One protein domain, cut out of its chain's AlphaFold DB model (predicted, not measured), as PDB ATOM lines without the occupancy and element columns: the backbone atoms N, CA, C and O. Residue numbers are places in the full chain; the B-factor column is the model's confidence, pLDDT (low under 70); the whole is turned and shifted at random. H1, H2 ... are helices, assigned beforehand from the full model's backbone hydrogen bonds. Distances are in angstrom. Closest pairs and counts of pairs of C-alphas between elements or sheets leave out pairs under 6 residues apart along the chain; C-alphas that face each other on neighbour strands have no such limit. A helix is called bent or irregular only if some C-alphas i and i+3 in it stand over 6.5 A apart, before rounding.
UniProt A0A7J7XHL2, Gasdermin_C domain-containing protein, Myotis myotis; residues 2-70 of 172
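AT A GLANCE: This is residues 2 to 70 of the 172 residues of the protein "Gasdermin_C domain-containing protein" of Myotis myotis (UniProt A0A7J7XHL2). Four roughly aligned helices form a curved row, H1, H3, H2, H4, whose two ends, H1 and H4, stay apart. The printed part has 69 residues, four named helices, H1 to H4 along the chain, and no named strand: all helix. It is compact, radius of gyration of the C-alphas 11.1 A, and spans 32 by 21 by 21 A.

IN THESE COORDINATES: Find C-alpha 2 at (9.612, 79.204, 41.112); there H1, residues 2 to 12, begins, 15.2 A long. H2, residues 16 to 27, runs 16.7 A. H3, residues 36 to 50, runs 23.9 A and is irregular: C-alphas 47 and 50 are 7.2 A apart. H4, residues 54 to 69, runs 23.0 A to C-alpha 69 at (28.226, 65.859, 38.260).

HOW THE PARTS SIT: H1 touches H3, closest C-alphas Ser 8 and Pro 37, 4.6 A, opposite ways. H3, with residues 38 to 42 alone, touches H2, closest C-alphas Gly 38 and Leu 22, 5.7 A. H2 touches H4, closest C-alphas Met 23 and Leu 61, 6.2 A, at a shallow tilt of 33 degrees, only just short of steep. Every O i to N i+4 pair is within hydrogen-bond range in H1, H2 and H4; in H3, 9 of 11.

THE WHOLE: The farthest C-alphas, Cys 50 and Leu 70, are 33.6 A apart. The printed part has no cut and no long link; pLDDT is under 70 at residues 48 to 54.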
ATOM      1  N   GLN A   2       8.659  79.496  42.202       78.00
ATOM      2  CA  GLN A   2       9.612  79.204  41.112       78.00
ATOM      3  C   GLN A   2      10.576  80.356  40.777       78.00
ATOM      4  O   GLN A   2      11.773  80.120  40.706       78.00
ATOM      5  N   ASN A   3      10.110  81.608  40.735       85.00
ATOM      6  CA  ASN A   3      10.984  82.773  40.527       85.00
ATOM      7  C   ASN A   3      12.039  82.985  41.637       85.00
ATOM      8  O   ASN A   3      13.175  83.376  41.358       85.00
ATOM      9  N   VAL A   4      11.686  82.716  42.902       90.69
ATOM     10  CA  VAL A   4      12.635  82.805  44.031       90.69
ATOM     11  C   VAL A   4      13.646  81.670  43.937       90.69
ATOM     12  O   VAL A   4      14.839  81.911  44.040       90.69
ATOM     13  N   VAL A   5      13.184  80.450  43.660       92.50
ATOM     14  CA  VAL A   5      14.062  79.287  43.494       92.50
ATOM     15  C   VAL A   5      15.024  79.485  42.319       92.50
ATOM     16  O   VAL A   5      16.221  79.283  42.480       92.50
ATOM     17  N   PHE A   6      14.534  79.958  41.170       93.75
ATOM     18  CA  PHE A   6      15.347  80.240  39.986       93.75
ATOM     19  C   PHE A   6      16.431  81.291  40.260       93.75
ATOM     20  O   PHE A   6      17.601  81.069  39.958       93.75
ATOM     21  N   SER A   7      16.060  82.425  40.861       95.38
ATOM     22  CA  SER A   7      17.017  83.496  41.176       95.38
ATOM     23  C   SER A   7      18.004  83.106  42.281       95.38
ATOM     24  O   SER A   7      19.177  83.466  42.190       95.38
ATOM     25  N   SER A   8      17.572  82.331  43.279       96.69
ATOM     26  CA  SER A   8      18.466  81.779  44.298       96.69
ATOM     27  C   SER A   8      19.476  80.797  43.706       96.69
ATOM     28  O   SER A   8      20.661  80.916  43.994       96.69
ATOM     29  N   LEU A   9      19.034  79.872  42.847       96.94
ATOM     30  CA  LEU A   9      19.929  78.934  42.164       96.94
ATOM     31  C   LEU A   9      20.938  79.672  41.285       96.94
ATOM     32  O   LEU A   9      22.122  79.364  41.346       96.94
ATOM     33  N   LEU A  10      20.505  80.693  40.536       97.44
ATOM     34  CA  LEU A  10      21.417  81.527  39.750       97.44
ATOM     35  C   LEU A  10      22.511  82.162  40.622       97.44
ATOM     36  O   LEU A  10      23.676  82.187  40.230       97.44
ATOM     37  N   ALA A  11      22.146  82.659  41.805       97.25
ATOM     38  CA  ALA A  11      23.098  83.253  42.741       97.25
ATOM     39  C   ALA A  11      24.078  82.227  43.334       97.25
ATOM     40  O   ALA A  11      25.180  82.607  43.723       97.25
ATOM     41  N   MET A  12      23.686  80.953  43.396       97.88
ATOM     42  CA  MET A  12      24.481  79.867  43.973       97.88
ATOM     43  C   MET A  12      25.272  79.068  42.942       97.88
ATOM     44  O   MET A  12      26.196  78.377  43.334       97.88
ATOM     45  N   LEU A  13      24.953  79.134  41.643       97.31
ATOM     46  CA  LEU A  13      25.612  78.291  40.636       97.31
ATOM     47  C   LEU A  13      27.138  78.410  40.683       97.31
ATOM     48  O   LEU A  13      27.835  77.416  40.586       97.31
ATOM     49  N   ARG A  14      27.664  79.615  40.908       96.69
ATOM     50  CA  ARG A  14      29.113  79.867  40.987       96.69
ATOM     51  C   ARG A  14      29.735  79.508  42.346       96.69
ATOM     52  O   ARG A  14      30.924  79.737  42.546       96.69
ATOM     53  N   ASP A  15      28.940  78.989  43.273       97.62
ATOM     54  CA  ASP A  15      29.319  78.615  44.631       97.62
ATOM     55  C   ASP A  15      28.908  77.156  44.888       97.62
ATOM     56  O   ASP A  15      27.814  76.849  45.372       97.62
ATOM     57  N   ARG A  16      29.805  76.231  44.520       96.44
ATOM     58  CA  ARG A  16      29.579  74.790  44.693       96.44
ATOM     59  C   ARG A  16      29.320  74.421  46.153       96.44
ATOM     60  O   ARG A  16      28.516  73.527  46.395       96.44
ATOM     61  N   GLU A  17      29.987  75.079  47.102       97.25
ATOM     62  CA  GLU A  17      29.798  74.816  48.532       97.25
ATOM     63  C   GLU A  17      28.368  75.168  48.941       97.25
ATOM     64  O   GLU A  17      27.675  74.329  49.505       97.25
ATOM     65  N   ALA A  18      27.855  76.323  48.511       97.69
ATOM     66  CA  ALA A  18      26.465  76.687  48.763       97.69
ATOM     67  C   ALA A  18      25.458  75.693  48.144       97.69
ATOM     68  O   ALA A  18      24.432  75.387  48.759       97.69
ATOM     69  N   LEU A  19      25.715  75.187  46.929       97.94
ATOM     70  CA  LEU A  19      24.873  74.152  46.309       97.94
ATOM     71  C   LEU A  19      24.905  72.835  47.098       97.94
ATOM     72  O   LEU A  19      23.858  72.205  47.257       97.94
ATOM     73  N   GLN A  20      26.081  72.437  47.589       97.50
ATOM     74  CA  GLN A  20      26.258  71.246  48.416       97.50
ATOM     75  C   GLN A  20      25.539  71.395  49.762       97.50
ATOM     76  O   GLN A  20      24.760  70.517  50.120       97.50
ATOM     77  N   ASP A  21      25.707  72.525  50.449       97.31
ATOM     78  CA  ASP A  21      25.034  72.816  51.719       97.31
ATOM     79  C   ASP A  21      23.507  72.741  51.574       97.31
ATOM     80  O   ASP A  21      22.807  72.183  52.420       97.31
ATOM     81  N   LEU A  22      22.963  73.269  50.471       96.69
ATOM     82  CA  LEU A  22      21.536  73.151  50.175       96.69
ATOM     83  C   LEU A  22      21.108  71.699  49.950       96.69
ATOM     84  O   LEU A  22      20.022  71.321  50.390       96.69
ATOM     85  N   MET A  23      21.919  70.898  49.259       95.69
ATOM     86  CA  MET A  23      21.625  69.484  49.034       95.69
ATOM     87  C   MET A  23      21.582  68.722  50.362       95.69
ATOM     88  O   MET A  23      20.584  68.058  50.645       95.69
ATOM     89  N   ASP A  24      22.591  68.912  51.213       95.25
ATOM     90  CA  ASP A  24      22.700  68.274  52.528       95.25
ATOM     91  C   ASP A  24      21.509  68.635  53.434       95.25
ATOM     92  O   ASP A  24      20.939  67.781  54.118       95.25
ATOM     93  N   GLU A  25      21.073  69.896  53.415       93.69
ATOM     94  CA  GLU A  25      19.915  70.362  54.185       93.69
ATOM     95  C   GLU A  25      18.580  69.832  53.653       93.69
ATOM     96  O   GLU A  25      17.647  69.588  54.426       93.69
ATOM     97  N   LEU A  26      18.469  69.620  52.338       90.75
ATOM     98  CA  LEU A  26      17.300  68.981  51.742       90.75
ATOM     99  C   LEU A  26      17.234  67.492  52.088       90.75
ATOM    100  O   LEU A  26      16.133  66.965  52.226       90.75
ATOM    101  N   GLU A  27      18.353  66.793  52.256       89.19
ATOM    102  CA  GLU A  27      18.345  65.381  52.665       89.19
ATOM    103  C   GLU A  27      17.856  65.177  54.108       89.19
ATOM    104  O   GLU A  27      17.308  64.119  54.436       89.19
ATOM    105  N   GLN A  28      17.978  66.198  54.959       85.56
ATOM    106  CA  GLN A  28      17.516  66.156  56.344       85.56
ATOM    107  C   GLN A  28      15.999  66.370  56.484       85.56
ATOM    108  O   GLN A  28      15.338  67.017  55.669       85.56
ATOM    109  N   GLU A  29      15.430  65.814  57.559       79.50
ATOM    110  CA  GLU A  29      14.033  66.016  57.955       79.50
ATOM    111  C   GLU A  29      13.932  66.248  59.474       79.50
ATOM    112  O   GLU A  29      14.313  65.364  60.252       79.50
ATOM    113  N   PRO A  30      13.382  67.392  59.931       79.25
ATOM    114  CA  PRO A  30      12.943  68.547  59.136       79.25
ATOM    115  C   PRO A  30      14.130  69.306  58.518       79.25
ATOM    116  O   PRO A  30      15.231  69.241  59.057       79.25
ATOM    117  N   PHE A  31      13.896  70.078  57.449       80.56
ATOM    118  CA  PHE A  31      14.919  70.979  56.891       80.56
ATOM    119  C   PHE A  31      15.525  71.858  57.991       80.56
ATOM    120  O   PHE A  31      14.766  72.504  58.733       80.56
ATOM    121  N   GLY A  32      16.852  71.941  58.060       81.94
ATOM    122  CA  GLY A  32      17.560  72.848  58.952       81.94
ATOM    123  C   GLY A  32      17.536  74.286  58.441       81.94
ATOM    124  O   GLY A  32      16.578  74.741  57.809       81.94
ATOM    125  N   HIS A  33      18.539  75.079  58.798       87.50
ATOM    126  CA  HIS A  33      18.551  76.513  58.509       87.50
ATOM    127  C   HIS A  33      19.768  76.877  57.675       87.50
ATOM    128  O   HIS A  33      20.892  76.608  58.079       87.50
ATOM    129  N   LEU A  34      19.516  77.564  56.565       93.56
ATOM    130  CA  LEU A  34      20.539  78.214  55.763       93.56
ATOM    131  C   LEU A  34      20.265  79.708  55.720       93.56
ATOM    132  O   LEU A  34      19.110  80.146  55.690       93.56
ATOM    133  N   ASP A  35      21.337  80.481  55.663       92.75
ATOM    134  CA  ASP A  35      21.261  81.895  55.341       92.75
ATOM    135  C   ASP A  35      21.290  82.102  53.815       92.75
ATOM    136  O   ASP A  35      21.577  81.197  53.029       92.75
ATOM    137  N   GLY A  36      20.953  83.313  53.370       94.94
ATOM    138  CA  GLY A  36      21.105  83.704  51.970       94.94
ATOM    139  C   GLY A  36      20.194  82.952  50.978       94.94
ATOM    140  O   GLY A  36      19.046  82.627  51.306       94.94
ATOM    141  N   PRO A  37      20.664  82.726  49.733       96.00
ATOM    142  CA  PRO A  37      19.854  82.148  48.658       96.00
ATOM    143  C   PRO A  37      19.310  80.742  48.954       96.00
ATOM    144  O   PRO A  37      18.142  80.477  48.651       96.00
ATOM    145  N   GLY A  38      20.106  79.874  49.592       94.81
ATOM    146  CA  GLY A  38      19.684  78.526  49.996       94.81
ATOM    147  C   GLY A  38      18.560  78.565  51.033       94.81
ATOM    148  O   GLY A  38      17.543  77.885  50.888       94.81
ATOM    149  N   GLY A  39      18.656  79.470  52.013       94.56
ATOM    150  CA  GLY A  39      17.593  79.715  52.992       94.56
ATOM    151  C   GLY A  39      16.278  80.185  52.370       94.56
ATOM    152  O   GLY A  39      15.191  79.791  52.812       94.56
ATOM    153  N   ALA A  40      16.353  80.996  51.310       94.06
ATOM    154  CA  ALA A  40      15.175  81.424  50.563       94.06
ATOM    155  C   ALA A  40      14.485  80.244  49.852       94.06
ATOM    156  O   ALA A  40      13.257  80.155  49.896       94.06
ATOM    157  N   ILE A  41      15.250  79.299  49.285       93.00
ATOM    158  CA  ILE A  41      14.711  78.065  48.686       93.00
ATOM    159  C   ILE A  41      14.012  77.211  49.750       93.00
ATOM    160  O   ILE A  41      12.845  76.857  49.577       93.00
ATOM    161  N   LEU A  42      14.675  76.950  50.883       91.69
ATOM    162  CA  LEU A  42      14.086  76.187  51.994       91.69
ATOM    163  C   LEU A  42      12.804  76.847  52.524       91.69
ATOM    164  O   LEU A  42      11.830  76.174  52.858       91.69
ATOM    165  N   THR A  43      12.774  78.180  52.574       90.19
ATOM    166  CA  THR A  43      11.590  78.943  52.984       90.19
ATOM    167  C   THR A  43      10.431  78.779  52.003       90.19
ATOM    168  O   THR A  43       9.291  78.627  52.439       90.19
ATOM    169  N   GLU A  44      10.691  78.788  50.693       88.56
ATOM    170  CA  GLU A  44       9.650  78.538  49.690       88.56
ATOM    171  C   GLU A  44       9.123  77.102  49.762       88.56
ATOM    172  O   GLU A  44       7.909  76.915  49.769       88.56
ATOM    173  N   LEU A  45       9.998  76.107  49.927       86.31
ATOM    174  CA  LEU A  45       9.585  74.709  50.099       86.31
ATOM    175  C   LEU A  45       8.719  74.502  51.346       86.31
ATOM    176  O   LEU A  45       7.746  73.754  51.316       86.31
ATOM    177  N   ARG A  46       9.017  75.207  52.445       84.12
ATOM    178  CA  ARG A  46       8.176  75.184  53.654       84.12
ATOM    179  C   ARG A  46       6.804  75.807  53.429       84.12
ATOM    180  O   ARG A  46       5.846  75.364  54.055       84.12
ATOM    181  N   LYS A  47       6.673  76.823  52.571       80.12
ATOM    182  CA  LYS A  47       5.360  77.414  52.240       80.12
ATOM    183  C   LYS A  47       4.483  76.447  51.447       80.12
ATOM    184  O   LYS A  47       3.265  76.497  51.585       80.12
ATOM    185  N   ASP A  48       5.105  75.549  50.692       69.19
ATOM    186  CA  ASP A  48       4.437  74.497  49.919       69.19
ATOM    187  C   ASP A  48       3.859  73.369  50.808       69.19
ATOM    188  O   ASP A  48       3.118  72.502  50.354       69.19
ATOM    189  N   SER A  49       4.107  73.405  52.125       56.75
ATOM    190  CA  SER A  49       3.682  72.387  53.105       56.75
ATOM    191  C   SER A  49       2.168  72.219  53.302       56.75
ATOM    192  O   SER A  49       1.757  71.335  54.056       56.75
ATOM    193  N   CYS A  50       1.317  73.005  52.627       50.31
ATOM    194  CA  CYS A  50      -0.125  72.744  52.636       50.31
ATOM    195  C   CYS A  50      -0.485  71.473  51.838       50.31
ATOM    196  O   CYS A  50      -1.487  70.839  52.155       50.31
ATOM    197  N   TYR A  51       0.363  71.070  50.885       43.91
ATOM    198  CA  TYR A  51       0.464  69.724  50.319       43.91
ATOM    199  C   TYR A  51       1.907  69.564  49.835       43.91
ATOM    200  O   TYR A  51       2.221  70.094  48.774       43.91
ATOM    201  N   PRO A  52       2.795  68.865  50.564       47.56
ATOM    202  CA  PRO A  52       4.113  68.575  50.036       47.56
ATOM    203  C   PRO A  52       3.904  67.664  48.832       47.56
ATOM    204  O   PRO A  52       3.713  66.453  48.968       47.56
ATOM    205  N   GLU A  53       3.922  68.227  47.629       54.59
ATOM    206  CA  GLU A  53       4.341  67.442  46.493       54.59
ATOM    207  C   GLU A  53       5.759  67.009  46.849       54.59
ATOM    208  O   GLU A  53       6.716  67.764  46.716       54.59
ATOM    209  N   VAL A  54       5.897  65.770  47.327       57.31
ATOM    210  CA  VAL A  54       7.167  65.033  47.393       57.31
ATOM    211  C   VAL A  54       7.992  65.303  46.118       57.31
ATOM    212  O   VAL A  54       9.212  65.392  46.177       57.31
ATOM    213  N   GLY A  55       7.304  65.571  44.999       71.38
ATOM    214  CA  GLY A  55       7.809  66.192  43.777       71.38
ATOM    215  C   GLY A  55       8.767  67.376  43.961       71.38
ATOM    216  O   GLY A  55       9.908  67.240  43.541       71.38
ATOM    217  N   SER A  56       8.381  68.511  44.559       83.19
ATOM    218  CA  SER A  56       9.213  69.736  44.583       83.19
ATOM    219  C   SER A  56      10.582  69.511  45.236       83.19
ATOM    220  O   SER A  56      11.613  69.888  44.677       83.19
ATOM    221  N   LYS A  57      10.601  68.834  46.393       87.25
ATOM    222  CA  LYS A  57      11.839  68.449  47.087       87.25
ATOM    223  C   LYS A  57      12.672  67.485  46.236       87.25
ATOM    224  O   LYS A  57      13.857  67.727  46.030       87.25
ATOM    225  N   CYS A  58      12.065  66.406  45.734       87.44
ATOM    226  CA  CYS A  58      12.774  65.403  44.937       87.44
ATOM    227  C   CYS A  58      13.329  65.975  43.626       87.44
ATOM    228  O   CYS A  58      14.422  65.598  43.219       87.44
ATOM    229  N   LEU A  59      12.609  66.893  42.977       90.06
ATOM    230  CA  LEU A  59      13.068  67.568  41.765       90.06
ATOM    231  C   LEU A  59      14.266  68.478  42.050       90.06
ATOM    232  O   LEU A  59      15.192  68.515  41.246       90.06
ATOM    233  N   LEU A  60      14.275  69.181  43.187       92.56
ATOM    234  CA  LEU A  60      15.430  69.987  43.588       92.56
ATOM    235  C   LEU A  60      16.643  69.134  43.948       92.56
ATOM    236  O   LEU A  60      17.735  69.459  43.502       92.56
ATOM    237  N   LEU A  61      16.461  68.034  44.683       93.88
ATOM    238  CA  LEU A  61      17.551  67.091  44.951       93.88
ATOM    239  C   LEU A  61      18.125  66.528  43.648       93.88
ATOM    240  O   LEU A  61      19.327  66.603  43.437       93.88
ATOM    241  N   TYR A  62      17.270  66.087  42.722       95.00
ATOM    242  CA  TYR A  62      17.716  65.606  41.413       95.00
ATOM    243  C   TYR A  62      18.472  66.680  40.612       95.00
ATOM    244  O   TYR A  62      19.465  66.382  39.949       95.00
ATOM    245  N   LEU A  63      18.022  67.940  40.664       97.12
ATOM    246  CA  LEU A  63      18.749  69.053  40.051       97.12
ATOM    247  C   LEU A  63      20.131  69.231  40.686       97.12
ATOM    248  O   LEU A  63      21.106  69.374  39.955       97.12
ATOM    249  N   LEU A  64      20.227  69.230  42.015       97.75
ATOM    250  CA  LEU A  64      21.493  69.415  42.725       97.75
ATOM    251  C   LEU A  64      22.459  68.256  42.461       97.75
ATOM    252  O   LEU A  64      23.617  68.511  42.150       97.75
ATOM    253  N   GLU A  65      21.978  67.012  42.459       97.69
ATOM    254  CA  GLU A  65      22.759  65.835  42.058       97.69
ATOM    255  C   GLU A  65      23.300  65.985  40.629       97.69
ATOM    256  O   GLU A  65      24.488  65.767  40.382       97.69
ATOM    257  N   ALA A  66      22.453  66.412  39.684       98.25
ATOM    258  CA  ALA A  66      22.874  66.670  38.312       98.25
ATOM    259  C   ALA A  66      23.923  67.789  38.243       98.25
ATOM    260  O   ALA A  66      24.918  67.644  37.538       98.25
ATOM    261  N   LEU A  67      23.750  68.877  38.999       98.25
ATOM    262  CA  LEU A  67      24.744  69.946  39.089       98.25
ATOM    263  C   LEU A  67      26.058  69.438  39.696       98.25
ATOM    264  O   LEU A  67      27.116  69.809  39.201       98.25
ATOM    265  N   MET A  68      26.036  68.556  40.697       97.81
ATOM    266  CA  MET A  68      27.262  68.028  41.309       97.81
ATOM    267  C   MET A  68      28.121  67.202  40.345       97.81
ATOM    268  O   MET A  68      29.345  67.204  40.488       97.81
ATOM    269  N   VAL A  69      27.510  66.562  39.342       98.19
ATOM    270  CA  VAL A  69      28.226  65.859  38.260       98.19
ATOM    271  C   VAL A  69      28.963  66.829  37.326       98.19
ATOM    272  O   VAL A  69      29.995  66.466  36.762       98.19
ATOM    273  N   LEU A  70      28.449  68.047  37.144       98.38
ATOM    274  CA  LEU A  70      29.024  69.044  36.237       98.38
ATOM    275  C   LEU A  70      30.244  69.738  36.854       98.38
ATOM    276  O   LEU A  70      30.356  69.838  38.076       98.38
TER     277      LEU A  70